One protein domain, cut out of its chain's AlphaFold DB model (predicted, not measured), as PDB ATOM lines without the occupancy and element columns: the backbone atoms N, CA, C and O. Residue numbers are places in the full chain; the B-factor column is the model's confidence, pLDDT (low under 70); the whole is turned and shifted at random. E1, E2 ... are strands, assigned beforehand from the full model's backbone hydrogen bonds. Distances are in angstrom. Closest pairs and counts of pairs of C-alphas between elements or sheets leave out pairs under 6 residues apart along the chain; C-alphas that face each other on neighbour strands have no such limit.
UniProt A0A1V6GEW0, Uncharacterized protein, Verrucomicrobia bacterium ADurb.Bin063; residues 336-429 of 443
ATOM      1  N   PHE A 336     219.742 151.860 167.567       70.19
ATOM      2  CA  PHE A 336     220.726 150.768 167.612       70.19
ATOM      3  C   PHE A 336     222.081 151.184 167.013       70.19
ATOM      4  O   PHE A 336     222.192 152.215 166.352       70.19
ATOM      5  N   ARG A 337     223.139 150.397 167.250       74.56
ATOM      6  CA  ARG A 337     224.483 150.653 166.690       74.56
ATOM      7  C   ARG A 337     225.246 149.373 166.370       74.56
ATOM      8  O   ARG A 337     225.044 148.355 167.025       74.56
ATOM      9  N   LEU A 338     226.162 149.455 165.408       79.31
ATOM     10  CA  LEU A 338     227.085 148.380 165.038       79.31
ATOM     11  C   LEU A 338     228.367 148.459 165.886       79.31
ATOM     12  O   LEU A 338     228.971 149.524 165.992       79.31
ATOM     13  N   LEU A 339     228.771 147.349 166.503       75.81
ATOM     14  CA  LEU A 339     230.053 147.218 167.198       75.81
ATOM     15  C   LEU A 339     231.207 147.036 166.209       75.81
ATOM     16  O   LEU A 339     230.998 146.681 165.047       75.81
ATOM     17  N   THR A 340     232.434 147.236 166.695       73.50
ATOM     18  CA  THR A 340     233.652 147.013 165.912       73.50
ATOM     19  C   THR A 340     233.636 145.615 165.274       73.50
ATOM     20  O   THR A 340     233.499 144.628 165.999       73.50
ATOM     21  N   PRO A 341     233.777 145.515 163.939       80.31
ATOM     22  CA  PRO A 341     233.785 144.234 163.243       80.31
ATOM     23  C   PRO A 341     234.943 143.330 163.682       80.31
ATOM     24  O   PRO A 341     236.084 143.782 163.782       80.31
ATOM     25  N   GLU A 342     234.675 142.037 163.861       79.81
ATOM     26  CA  GLU A 342     235.696 141.027 164.151       79.81
ATOM     27  C   GLU A 342     235.994 140.208 162.890       79.81
ATOM     28  O   GLU A 342     235.097 139.656 162.257       79.81
ATOM     29  N   ILE A 343     237.264 140.106 162.492       79.94
ATOM     30  CA  ILE A 343     237.645 139.287 161.334       79.94
ATOM     31  C   ILE A 343     237.730 137.824 161.770       79.94
ATOM     32  O   ILE A 343     238.633 137.442 162.512       79.94
ATOM     33  N   GLN A 344     236.843 136.983 161.239       74.69
ATOM     34  CA  GLN A 344     236.858 135.544 161.483       74.69
ATOM     35  C   GLN A 344     237.521 134.798 160.325       74.69
ATOM     36  O   GLN A 344     237.148 134.945 159.161       74.69
ATOM     37  N   GLN A 345     238.514 133.965 160.657       69.00
ATOM     38  CA  GLN A 345     239.152 133.009 159.735       69.00
ATOM     39  C   GLN A 345     239.684 133.632 158.425       69.00
ATOM     40  O   GLN A 345     239.800 132.951 157.412       69.00
ATOM     41  N   GLN A 346     240.021 134.929 158.442       70.00
ATOM     42  CA  GLN A 346     240.504 135.744 157.309       70.00
ATOM     43  C   GLN A 346     239.529 135.932 156.129       70.00
ATOM     44  O   GLN A 346     239.762 136.824 155.307       70.00
ATOM     45  N   THR A 347     238.450 135.151 156.055       76.06
ATOM     46  CA  THR A 347     237.481 135.125 154.948       76.06
ATOM     47  C   THR A 347     236.151 135.789 155.286       76.06
ATOM     48  O   THR A 347     235.467 136.250 154.375       76.06
ATOM     49  N   ASN A 348     235.806 135.892 156.571       85.44
ATOM     50  CA  ASN A 348     234.531 136.433 157.028       85.44
ATOM     51  C   ASN A 348     234.727 137.583 158.016       85.44
ATOM     52  O   ASN A 348     235.768 137.727 158.660       85.44
ATOM     53  N   VAL A 349     233.688 138.397 158.136       84.69
ATOM     54  CA  VAL A 349     233.567 139.461 159.123       84.69
ATOM     55  C   VAL A 349     232.354 139.156 159.992       84.69
ATOM     56  O   VAL A 349     231.254 138.940 159.484       84.69
ATOM     57  N   PHE A 350     232.571 139.115 161.300       86.94
ATOM     58  CA  PHE A 350     231.535 138.994 162.308       86.94
ATOM     59  C   PHE A 350     231.130 140.388 162.789       86.94
ATOM     60  O   PHE A 350     231.968 141.225 163.128       86.94
ATOM     61  N   LEU A 351     229.828 140.641 162.768       88.12
ATOM     62  CA  LEU A 351     229.207 141.937 163.001       88.12
ATOM     63  C   LEU A 351     228.152 141.787 164.093       88.12
ATOM     64  O   LEU A 351     227.332 140.874 164.040       88.12
ATOM     65  N   THR A 352     228.162 142.694 165.069       87.94
ATOM     66  CA  THR A 352     227.200 142.694 166.179       87.94
ATOM     67  C   THR A 352     226.500 144.041 166.258       87.94
ATOM     68  O   THR A 352     227.157 145.071 166.388       87.94
ATOM     69  N   LEU A 353     225.174 144.033 166.201       84.06
ATOM     70  CA  LEU A 353     224.324 145.176 166.501       84.06
ATOM     71  C   LEU A 353     223.941 145.156 167.989       84.06
ATOM     72  O   LEU A 353     223.676 144.100 168.563       84.06
ATOM     73  N   VAL A 354     223.901 146.325 168.624       81.12
ATOM     74  CA  VAL A 354     223.460 146.497 170.017       81.12
ATOM     75  C   VAL A 354     222.401 147.586 170.120       81.12
ATOM     76  O   VAL A 354     222.350 148.486 169.284       81.12
ATOM     77  N   ASN A 355     221.578 147.510 171.171       80.19
ATOM     78  CA  ASN A 355     220.373 148.328 171.365       80.19
ATOM     79  C   ASN A 355     219.316 148.138 170.258       80.19
ATOM     80  O   ASN A 355     218.573 149.059 169.937       80.19
ATOM     81  N   CYS A 356     219.258 146.940 169.676       75.69
ATOM     82  CA  CYS A 356     218.240 146.554 168.704       75.69
ATOM     83  C   CYS A 356     216.856 146.396 169.345       75.69
ATOM     84  O   CYS A 356     216.736 145.891 170.464       75.69
ATOM     85  N   ASP A 357     215.815 146.749 168.595       73.25
ATOM     86  CA  ASP A 357     214.458 146.281 168.839       73.25
ATOM     87  C   ASP A 357     214.378 144.803 168.438       73.25
ATOM     88  O   ASP A 357     214.791 144.394 167.355       73.25
ATOM     89  N   THR A 358     213.864 143.986 169.349       78.31
ATOM     90  CA  THR A 358     213.750 142.537 169.154       78.31
ATOM     91  C   THR A 358     212.574 142.145 168.259       78.31
ATOM     92  O   THR A 358     212.465 140.977 167.898       78.31
ATOM     93  N   ASN A 359     211.724 143.105 167.880       70.50
ATOM     94  CA  ASN A 359     210.518 142.880 167.081       70.50
ATOM     95  C   ASN A 359     210.668 143.253 165.598       70.50
ATOM     96  O   ASN A 359     209.682 143.179 164.872       70.50
ATOM     97  N   ILE A 360     211.860 143.649 165.140       67.25
ATOM     98  CA  ILE A 360     212.129 143.942 163.722       67.25
ATOM     99  C   ILE A 360     213.410 143.250 163.243       67.25
ATOM    100  O   ILE A 360     214.265 142.867 164.048       67.25
ATOM    101  N   GLY A 361     213.525 143.063 161.927       76.19
ATOM    102  CA  GLY A 361     214.747 142.600 161.264       76.19
ATOM    103  C   GLY A 361     215.729 143.740 160.981       76.19
ATOM    104  O   GLY A 361     215.355 144.915 160.979       76.19
ATOM    105  N   TYR A 362     216.989 143.390 160.717       81.12
ATOM    106  CA  TYR A 362     218.054 144.335 160.367       81.12
ATOM    107  C   TYR A 362     218.851 143.841 159.164       81.12
ATOM    108  O   TYR A 362     219.206 142.667 159.099       81.12
ATOM    109  N   ASP A 363     219.208 144.752 158.263       83.94
ATOM    110  CA  ASP A 363     220.049 144.463 157.103       83.94
ATOM    111  C   ASP A 363     221.463 145.012 157.310       83.94
ATOM    112  O   ASP A 363     221.665 146.104 157.854       83.94
ATOM    113  N   ILE A 364     222.461 144.271 156.829       88.25
ATOM    114  CA  ILE A 364     223.855 144.710 156.774       88.25
ATOM    115  C   ILE A 364     224.165 145.180 155.365       88.25
ATOM    116  O   ILE A 364     224.025 144.424 154.406       88.25
ATOM    117  N   TYR A 365     224.678 146.400 155.253       86.19
ATOM    118  CA  TYR A 365     225.146 146.964 153.997       86.19
ATOM    119  C   TYR A 365     226.663 147.108 153.985       86.19
ATOM    120  O   TYR A 365     227.297 147.286 155.026       86.19
ATOM    121  N   TYR A 366     227.224 147.101 152.780       88.19
ATOM    122  CA  TYR A 366     228.647 147.255 152.522       88.19
ATOM    123  C   TYR A 366     228.920 148.271 151.411       88.19
ATOM    124  O   TYR A 366     228.184 148.345 150.423       88.19
ATOM    125  N   THR A 367     230.022 149.005 151.551       84.88
ATOM    126  CA  THR A 367     230.632 149.802 150.480       84.88
ATOM    127  C   THR A 367     232.162 149.696 150.551       84.88
ATOM    128  O   THR A 367     232.726 149.709 151.648       84.88
ATOM    129  N   PRO A 368     232.879 149.596 149.416       83.06
ATOM    130  CA  PRO A 368     234.342 149.546 149.420       83.06
ATOM    131  C   PRO A 368     235.002 150.899 149.745       83.06
ATOM    132  O   PRO A 368     236.175 150.923 150.111       83.06
ATOM    133  N   ALA A 369     234.284 152.019 149.612       79.25
ATOM    134  CA  ALA A 369     234.808 153.363 149.854       79.25
ATOM    135  C   ALA A 369     233.701 154.333 150.287       79.25
ATOM    136  O   ALA A 369     232.556 154.193 149.858       79.25
ATOM    137  N   ILE A 370     234.059 155.341 151.089       77.12
ATOM    138  CA  ILE A 370     233.174 156.457 151.438       77.12
ATOM    139  C   ILE A 370     233.459 157.626 150.494       77.12
ATOM    140  O   ILE A 370     234.476 158.305 150.619       77.12
ATOM    141  N   THR A 371     232.560 157.855 149.540       75.38
ATOM    142  CA  THR A 371     232.550 159.034 148.663       75.38
ATOM    143  C   THR A 371     231.155 159.653 148.611       75.38
ATOM    144  O   THR A 371     230.154 158.985 148.873       75.38
ATOM    145  N   THR A 372     231.058 160.921 148.214       60.12
ATOM    146  CA  THR A 372     229.775 161.551 147.874       60.12
ATOM    147  C   THR A 372     229.076 160.729 146.777       60.12
ATOM    148  O   THR A 372     229.688 160.423 145.756       60.12
ATOM    149  N   ASN A 373     227.814 160.337 146.999       62.00
ATOM    150  CA  ASN A 373     226.985 159.495 146.112       62.00
ATOM    151  C   ASN A 373     227.429 158.028 145.917       62.00
ATOM    152  O   ASN A 373     227.245 157.461 144.840       62.00
ATOM    153  N   MET A 374     227.996 157.387 146.941       70.00
ATOM    154  CA  MET A 374     228.300 155.950 146.879       70.00
ATOM    155  C   MET A 374     227.033 155.072 146.932       70.00
ATOM    156  O   MET A 374     226.063 155.388 147.626       70.00
ATOM    157  N   THR A 375     227.078 153.918 146.267       79.88
ATOM    158  CA  THR A 375     226.034 152.888 146.369       79.88
ATOM    159  C   THR A 375     226.355 151.932 147.513       79.88
ATOM    160  O   THR A 375     227.436 151.351 147.553       79.88
ATOM    161  N   TRP A 376     225.397 151.736 148.416       80.88
ATOM    162  CA  TRP A 376     225.468 150.711 149.456       80.88
ATOM    163  C   TRP A 376     224.809 149.423 148.967       80.88
ATOM    164  O   TRP A 376     223.638 149.430 148.590       80.88
ATOM    165  N   SER A 377     225.544 148.317 149.011       83.06
ATOM    166  CA  SER A 377     225.037 146.992 148.646       83.06
ATOM    167  C   SER A 377     224.548 146.267 149.893       83.06
ATOM    168  O   SER A 377     225.270 146.253 150.889       83.06
ATOM    169  N   ILE A 378     223.377 145.627 149.847       81.75
ATOM    170  CA  ILE A 378     222.969 144.696 150.908       81.75
ATOM    171  C   ILE A 378     223.903 143.484 150.860       81.75
ATOM    172  O   ILE A 378     224.105 142.885 149.805       81.75
ATOM    173  N   LEU A 379     224.498 143.160 152.003       84.31
ATOM    174  CA  LEU A 379     225.427 142.051 152.184       84.31
ATOM    175  C   LEU A 379     224.793 140.894 152.966       84.31
ATOM    176  O   LEU A 379     225.151 139.740 152.741       84.31
ATOM    177  N   ALA A 380     223.856 141.198 153.865       84.50
ATOM    178  CA  ALA A 380     223.017 140.214 154.538       84.50
ATOM    179  C   ALA A 380     221.674 140.835 154.932       84.50
ATOM    180  O   ALA A 380     221.639 141.999 155.327       84.50
ATOM    181  N   THR A 381     220.616 140.028 154.870       82.88
ATOM    182  CA  THR A 381     219.289 140.358 155.397       82.88
ATOM    183  C   THR A 381     219.037 139.538 156.649       82.88
ATOM    184  O   THR A 381     219.220 138.320 156.633       82.88
ATOM    185  N   GLY A 382     218.720 140.216 157.747       77.94
ATOM    186  CA  GLY A 382     218.527 139.601 159.053       77.94
ATOM    187  C   GLY A 382     217.066 139.338 159.356       77.94
ATOM    188  O   GLY A 382     216.193 140.121 158.996       77.94
ATOM    189  N   HIS A 383     216.808 138.254 160.076       78.50
ATOM    190  CA  HIS A 383     215.471 137.945 160.574       78.50
ATOM    191  C   HIS A 383     215.120 138.796 161.805       78.50
ATOM    192  O   HIS A 383     215.997 139.393 162.436       78.50
ATOM    193  N   ILE A 384     213.837 138.826 162.173       75.19
ATOM    194  CA  ILE A 384     213.345 139.546 163.355       75.19
ATOM    195  C   ILE A 384     214.137 139.150 164.609       75.19
ATOM    196  O   ILE A 384     214.283 137.968 164.925       75.19
ATOM    197  N   GLY A 385     214.663 140.154 165.315       77.69
ATOM    198  CA  GLY A 385     215.435 139.970 166.547       77.69
ATOM    199  C   GLY A 385     216.871 139.473 166.343       77.69
ATOM    200  O   GLY A 385     217.595 139.287 167.324       77.69
ATOM    201  N   GLN A 386     217.323 139.282 165.100       86.00
ATOM    202  CA  GLN A 386     218.711 138.945 164.811       86.00
ATOM    203  C   GLN A 386     219.622 140.156 165.047       86.00
ATOM    204  O   GLN A 386     219.494 141.193 164.401       86.00
ATOM    205  N   THR A 387     220.597 139.999 165.941       88.12
ATOM    206  CA  THR A 387     221.558 141.060 166.285       88.12
ATOM    207  C   THR A 387     222.989 140.752 165.857       88.12
ATOM    208  O   THR A 387     223.851 141.623 165.924       88.12
ATOM    209  N   THR A 388     223.271 139.540 165.382       91.94
ATOM    210  CA  THR A 388     224.615 139.123 164.960       91.94
ATOM    211  C   THR A 388     224.616 138.597 163.533       91.94
ATOM    212  O   THR A 388     223.734 137.826 163.147       91.94
ATOM    213  N   PHE A 389     225.645 138.958 162.769       91.38
ATOM    214  CA  PHE A 389     225.789 138.615 161.359       91.38
ATOM    215  C   PHE A 389     227.200 138.113 161.079       91.38
ATOM    216  O   PHE A 389     228.178 138.665 161.573       91.38
ATOM    217  N   THR A 390     227.308 137.081 160.246       91.75
ATOM    218  CA  THR A 390     228.580 136.667 159.646       91.75
ATOM    219  C   THR A 390     228.476 136.905 158.153       91.75
ATOM    220  O   THR A 390     227.626 136.309 157.495       91.75
ATOM    221  N   VAL A 391     229.312 137.793 157.629       87.50
ATOM    222  CA  VAL A 391     229.272 138.219 156.227       87.50
ATOM    223  C   VAL A 391     230.622 137.987 155.549       87.50
ATOM    224  O   VAL A 391     231.656 138.023 156.222       87.50
ATOM    225  N   PRO A 392     230.658 137.741 154.228       86.38
ATOM    226  CA  PRO A 392     231.915 137.531 153.524       86.38
ATOM    227  C   PRO A 392     232.754 138.811 153.515       86.38
ATOM    228  O   PRO A 392     232.251 139.919 153.314       86.38
ATOM    229  N   ARG A 393     234.067 138.660 153.679       82.88
ATOM    230  CA  ARG A 393     235.018 139.759 153.525       82.88
ATOM    231  C   ARG A 393     235.250 140.022 152.035       82.88
ATOM    232  O   ARG A 393     235.972 139.282 151.375       82.88
ATOM    233  N   LEU A 394     234.668 141.101 151.513       77.50
ATOM    234  CA  LEU A 394     234.729 141.444 150.082       77.50
ATOM    235  C   LEU A 394     235.989 142.226 149.655       77.50
ATOM    236  O   LEU A 394     236.147 142.539 148.476       77.50
ATOM    237  N   GLY A 395     236.903 142.540 150.581       73.12
ATOM    238  CA  GLY A 395     238.127 143.285 150.283       73.12
ATOM    239  C   GLY A 395     239.051 143.487 151.487       73.12
ATOM    240  O   GLY A 395     238.750 143.095 152.618       73.12
ATOM    241  N   TRP A 396     240.210 144.110 151.241       65.62
ATOM    242  CA  TRP A 396     241.155 144.495 152.301       65.62
ATOM    243  C   TRP A 396     240.698 145.719 153.095       65.62
ATOM    244  O   TRP A 396     241.085 145.862 154.250       65.62
ATOM    245  N   MET A 397     239.865 146.559 152.482       69.06
ATOM    246  CA  MET A 397     239.260 147.755 153.055       69.06
ATOM    247  C   MET A 397     237.788 147.790 152.653       69.06
ATOM    248  O   MET A 397     237.437 147.343 151.560       69.06
ATOM    249  N   GLY A 398     236.944 148.314 153.533       78.88
ATOM    250  CA  GLY A 398     235.530 148.516 153.270       78.88
ATOM    251  C   GLY A 398     234.792 148.939 154.530       78.88
ATOM    252  O   GLY A 398     235.322 148.841 155.638       78.88
ATOM    253  N   PHE A 399     233.578 149.431 154.339       84.00
ATOM    254  CA  PHE A 399     232.748 150.012 155.381       84.00
ATOM    255  C   PHE A 399     231.445 149.232 155.478       84.00
ATOM    256  O   PHE A 399     230.897 148.795 154.464       84.00
ATOM    257  N   PHE A 400     230.953 149.080 156.703       87.00
ATOM    258  CA  PHE A 400     229.712 148.382 157.010       87.00
ATOM    259  C   PHE A 400     228.744 149.341 157.694       87.00
ATOM    260  O   PHE A 400     229.166 150.197 158.470       87.00
ATOM    261  N   ARG A 401     227.448 149.167 157.446       84.50
ATOM    262  CA  ARG A 401     226.384 149.800 158.237       84.50
ATOM    263  C   ARG A 401     225.256 148.802 158.474       84.50
ATOM    264  O   ARG A 401     224.987 147.977 157.603       84.50
ATOM    265  N   GLY A 402     224.596 148.903 159.622       82.25
ATOM    266  CA  GLY A 402     223.295 148.274 159.845       82.25
ATOM    267  C   GLY A 402     222.177 149.264 159.524       82.25
ATOM    268  O   GLY A 402     222.336 150.454 159.787       82.25
ATOM    269  N   ALA A 403     221.065 148.790 158.972       80.50
ATOM    270  CA  ALA A 403     219.818 149.551 158.885       80.50
ATOM    271  C   ALA A 403     218.647 148.656 159.305       80.50
ATOM    272  O   ALA A 403     218.758 147.430 159.234       80.50
ATOM    273  N   VAL A 404     217.535 149.256 159.733       76.62
ATOM    274  CA  VAL A 404     216.268 148.525 159.867       76.62
ATOM    275  C   VAL A 404     215.976 147.783 158.558       76.62
ATOM    276  O   VAL A 404     216.046 148.375 157.480       76.62
ATOM    277  N   GLY A 405     215.692 146.487 158.679       68.88
ATOM    278  CA  GLY A 405     215.522 145.578 157.556       68.88
ATOM    279  C   GLY A 405     214.379 145.998 156.643       68.88
ATOM    280  O   GLY A 405     213.387 146.586 157.084       68.88
ATOM    281  N   GLY A 406     214.542 145.705 155.356       66.81
ATOM    282  CA  GLY A 406     213.548 146.008 154.333       66.81
ATOM    283  C   GLY A 406     212.313 145.110 154.351       66.81
ATOM    284  O   GLY A 406     211.441 145.370 153.539       66.81
ATOM    285  N   ASP A 407     212.249 144.104 155.219       65.06
ATOM    286  CA  ASP A 407     211.176 143.110 155.367       65.06
ATOM    287  C   ASP A 407     210.963 142.887 156.876       65.06
ATOM    288  O   ASP A 407     211.803 142.301 157.566       65.06
ATOM    289  N   TRP A 408     209.928 143.519 157.429       66.50
ATOM    290  CA  TRP A 408     209.703 143.613 158.875       66.50
ATOM    291  C   TRP A 408     209.008 142.402 159.474       66.50
ATOM    292  O   TRP A 408     209.159 142.183 160.677       66.50
ATOM    293  N   ASP A 409     208.265 141.640 158.684       63.75
ATOM    294  CA  ASP A 409     207.516 140.481 159.149       63.75
ATOM    295  C   ASP A 409     208.166 139.148 158.725       63.75
ATOM    296  O   ASP A 409     207.921 138.116 159.352       63.75
ATOM    297  N   GLY A 410     209.110 139.180 157.780       65.06
ATOM    298  CA  GLY A 410     209.911 138.040 157.354       65.06
ATOM    299  C   GLY A 410     209.225 137.167 156.306       65.06
ATOM    300  O   GLY A 410     209.537 135.973 156.228       65.06
ATOM    301  N   ASP A 411     208.286 137.718 155.535       69.25
ATOM    302  CA  ASP A 411     207.558 137.012 154.477       69.25
ATOM    303  C   ASP A 411     208.264 137.047 153.096       69.25
ATOM    304  O   ASP A 411     207.781 136.447 152.128       69.25
ATOM    305  N   PHE A 412     209.457 137.655 153.028       65.50
ATOM    306  CA  PHE A 412     210.281 137.895 151.836       65.50
ATOM    307  C   PHE A 412     209.727 138.942 150.860       65.50
ATOM    308  O   PHE A 412     210.223 139.054 149.729       65.50
ATOM    309  N   ILE A 413     208.742 139.733 151.276       62.97
ATOM    310  CA  ILE A 413     208.214 140.872 150.537       62.97
ATOM    311  C   ILE A 413     208.799 142.143 151.158       62.97
ATOM    312  O   ILE A 413     208.655 142.400 152.346       62.97
ATOM    313  N   PRO A 414     209.490 142.991 150.376       63.03
ATOM    314  CA  PRO A 414     209.975 144.246 150.919       63.03
ATOM    315  C   PRO A 414     208.813 145.110 151.432       63.03
ATOM    316  O   PRO A 414     207.820 145.261 150.730       63.03
ATOM    317  N   ASN A 415     208.977 145.790 152.564       65.44
ATOM    318  CA  ASN A 415     207.995 146.663 153.224       65.44
ATOM    319  C   ASN A 415     207.318 147.680 152.295       65.44
ATOM    320  O   ASN A 415     206.224 148.154 152.571       65.44
ATOM    321  N   TRP A 416     207.989 148.088 151.215       64.19
ATOM    322  CA  TRP A 416     207.435 149.019 150.230       64.19
ATOM    323  C   TRP A 416     206.501 148.347 149.210       64.19
ATOM    324  O   TRP A 416     205.736 149.038 148.540       64.19
ATOM    325  N   MET A 417     206.589 147.024 149.063       64.38
ATOM    326  CA  MET A 417     205.657 146.170 148.323       64.38
ATOM    327  C   MET A 417     204.565 145.580 149.221       64.38
ATOM    328  O   MET A 417     203.555 145.112 148.701       64.38
ATOM    329  N   ASP A 418     204.770 145.582 150.535       69.81
ATOM    330  CA  ASP A 418     203.885 144.950 151.505       69.81
ATOM    331  C   ASP A 418     202.601 145.770 151.752       69.81
ATOM    332  O   ASP A 418     202.628 147.003 151.844       69.81
ATOM    333  N   ALA A 419     201.454 145.087 151.821       72.38
ATOM    334  CA  ALA A 419     200.185 145.704 152.190       72.38
ATOM    335  C   ALA A 419     200.050 145.928 153.706       72.38
ATOM    336  O   ALA A 419     199.371 146.878 154.104       72.38
ATOM    337  N   ASP A 420     200.689 145.103 154.541       70.56
ATOM    338  CA  ASP A 420     200.853 145.358 155.972       70.56
ATOM    339  C   ASP A 420     202.230 144.864 156.449       70.56
ATOM    340  O   ASP A 420     202.342 143.694 156.814       70.56
ATOM    341  N   PRO A 421     203.232 145.763 156.570       65.50
ATOM    342  CA  PRO A 421     204.627 145.447 156.910       65.50
ATOM    343  C   PRO A 421     204.838 144.954 158.347       65.50
ATOM    344  O   PRO A 421     205.877 145.179 158.956       65.50
ATOM    345  N   ARG A 422     203.825 144.378 158.987       63.09
ATOM    346  CA  ARG A 422     203.898 143.781 160.325       63.09
ATOM    347  C   ARG A 422     203.164 142.446 160.403       63.09
ATOM    348  O   ARG A 422     203.034 141.906 161.504       63.09
ATOM    349  N   SER A 423     202.629 141.941 159.294       67.38
ATOM    350  CA  SER A 423     201.733 140.793 159.286       67.38
ATOM    351  C   SER A 423     202.129 139.799 158.208       67.38
ATOM    352  O   SER A 423     201.671 139.905 157.077       67.38
ATOM    353  N   THR A 424     202.764 138.700 158.627       69.19
ATOM    354  CA  THR A 424     203.193 137.590 157.748       69.19
ATOM    355  C   THR A 424     202.064 136.917 156.959       69.19
ATOM    356  O   THR A 424     202.295 135.986 156.189       69.19
ATOM    357  N   ASN A 425     200.811 137.271 157.246       73.88
ATOM    358  CA  ASN A 425     199.620 136.750 156.580       73.88
ATOM    359  C   ASN A 425     199.105 137.689 155.478       73.88
ATOM    360  O   ASN A 425     198.150 137.342 154.779       73.88
ATOM    361  N   THR A 426     199.694 138.875 155.352       72.00
ATOM    362  CA  THR A 426     199.278 139.937 154.447       72.00
ATOM    363  C   THR A 426     200.391 140.132 153.426       72.00
ATOM    364  O   THR A 426     201.343 140.829 153.695       72.00
ATOM    365  N   GLY A 427     200.293 139.487 152.261       73.75
ATOM    366  CA  GLY A 427     201.334 139.622 151.234       73.75
ATOM    367  C   GLY A 427     201.276 140.957 150.472       73.75
ATOM    368  O   GLY A 427     200.564 141.889 150.842       73.75
ATOM    369  N   ALA A 428     201.966 141.017 149.330       76.12
ATOM    370  CA  ALA A 428     202.127 142.244 148.551       76.12
ATOM    371  C   ALA A 428     200.807 142.962 148.214       76.12
ATOM    372  O   ALA A 428     199.816 142.349 147.792       76.12
ATOM    373  N   LEU A 429     200.831 144.295 148.298       74.62
ATOM    374  CA  LEU A 429     199.727 145.152 147.884       74.62
ATOM    375  C   LEU A 429     199.458 144.979 146.387       74.62
ATOM    376  O   LEU A 429     200.204 145.461 145.533       74.62
TER     377      LEU A 429
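AT A GLANCE: This is residues 336 to 429 of the 443 residues of an uncharacterized protein of Verrucomicrobia bacterium ADurb.Bin063 (UniProt A0A1V6GEW0). With little regular structure, antiparallel sheets E4-E3-E6 and E1-E2-E5 make a sandwich, partly face to face with strands crossed; residues 405 to 429 form a tail. Of 94 printed residues, six strands, E1 to E6, hold 32: all strand, no named helix. It is only just compact, close to loose, radius of gyration of the C-alphas 14.4 A, spans 42 by 28 by 21 A.

HOW THE PARTS SIT: E3, residues 362 to 367, neighbours E4, 377 to 381, and E6, 399 to 404; within hydrogen-bond range are N 364 and O 380, and N 365 and O 401, both 2.8 A. E2, 348 to 354, neighbours E1, 342 to 344, with N 342 and O 350 at 2.9 A, and E5, 388 to 392, with N 349 and O 391 at 2.8 A. The closest C-alphas of E4 and E5, 379 and 391, are 6.8 A apart.

IN THESE COORDINATES: E2 runs 19.8 A from C-alpha 348 at (234.531, 136.433, 157.028) to C-alpha 354 at (223.460, 146.497, 170.017).

THE WHOLE: The printed part has no cut; residues 405 to 418 are under pLDDT 70.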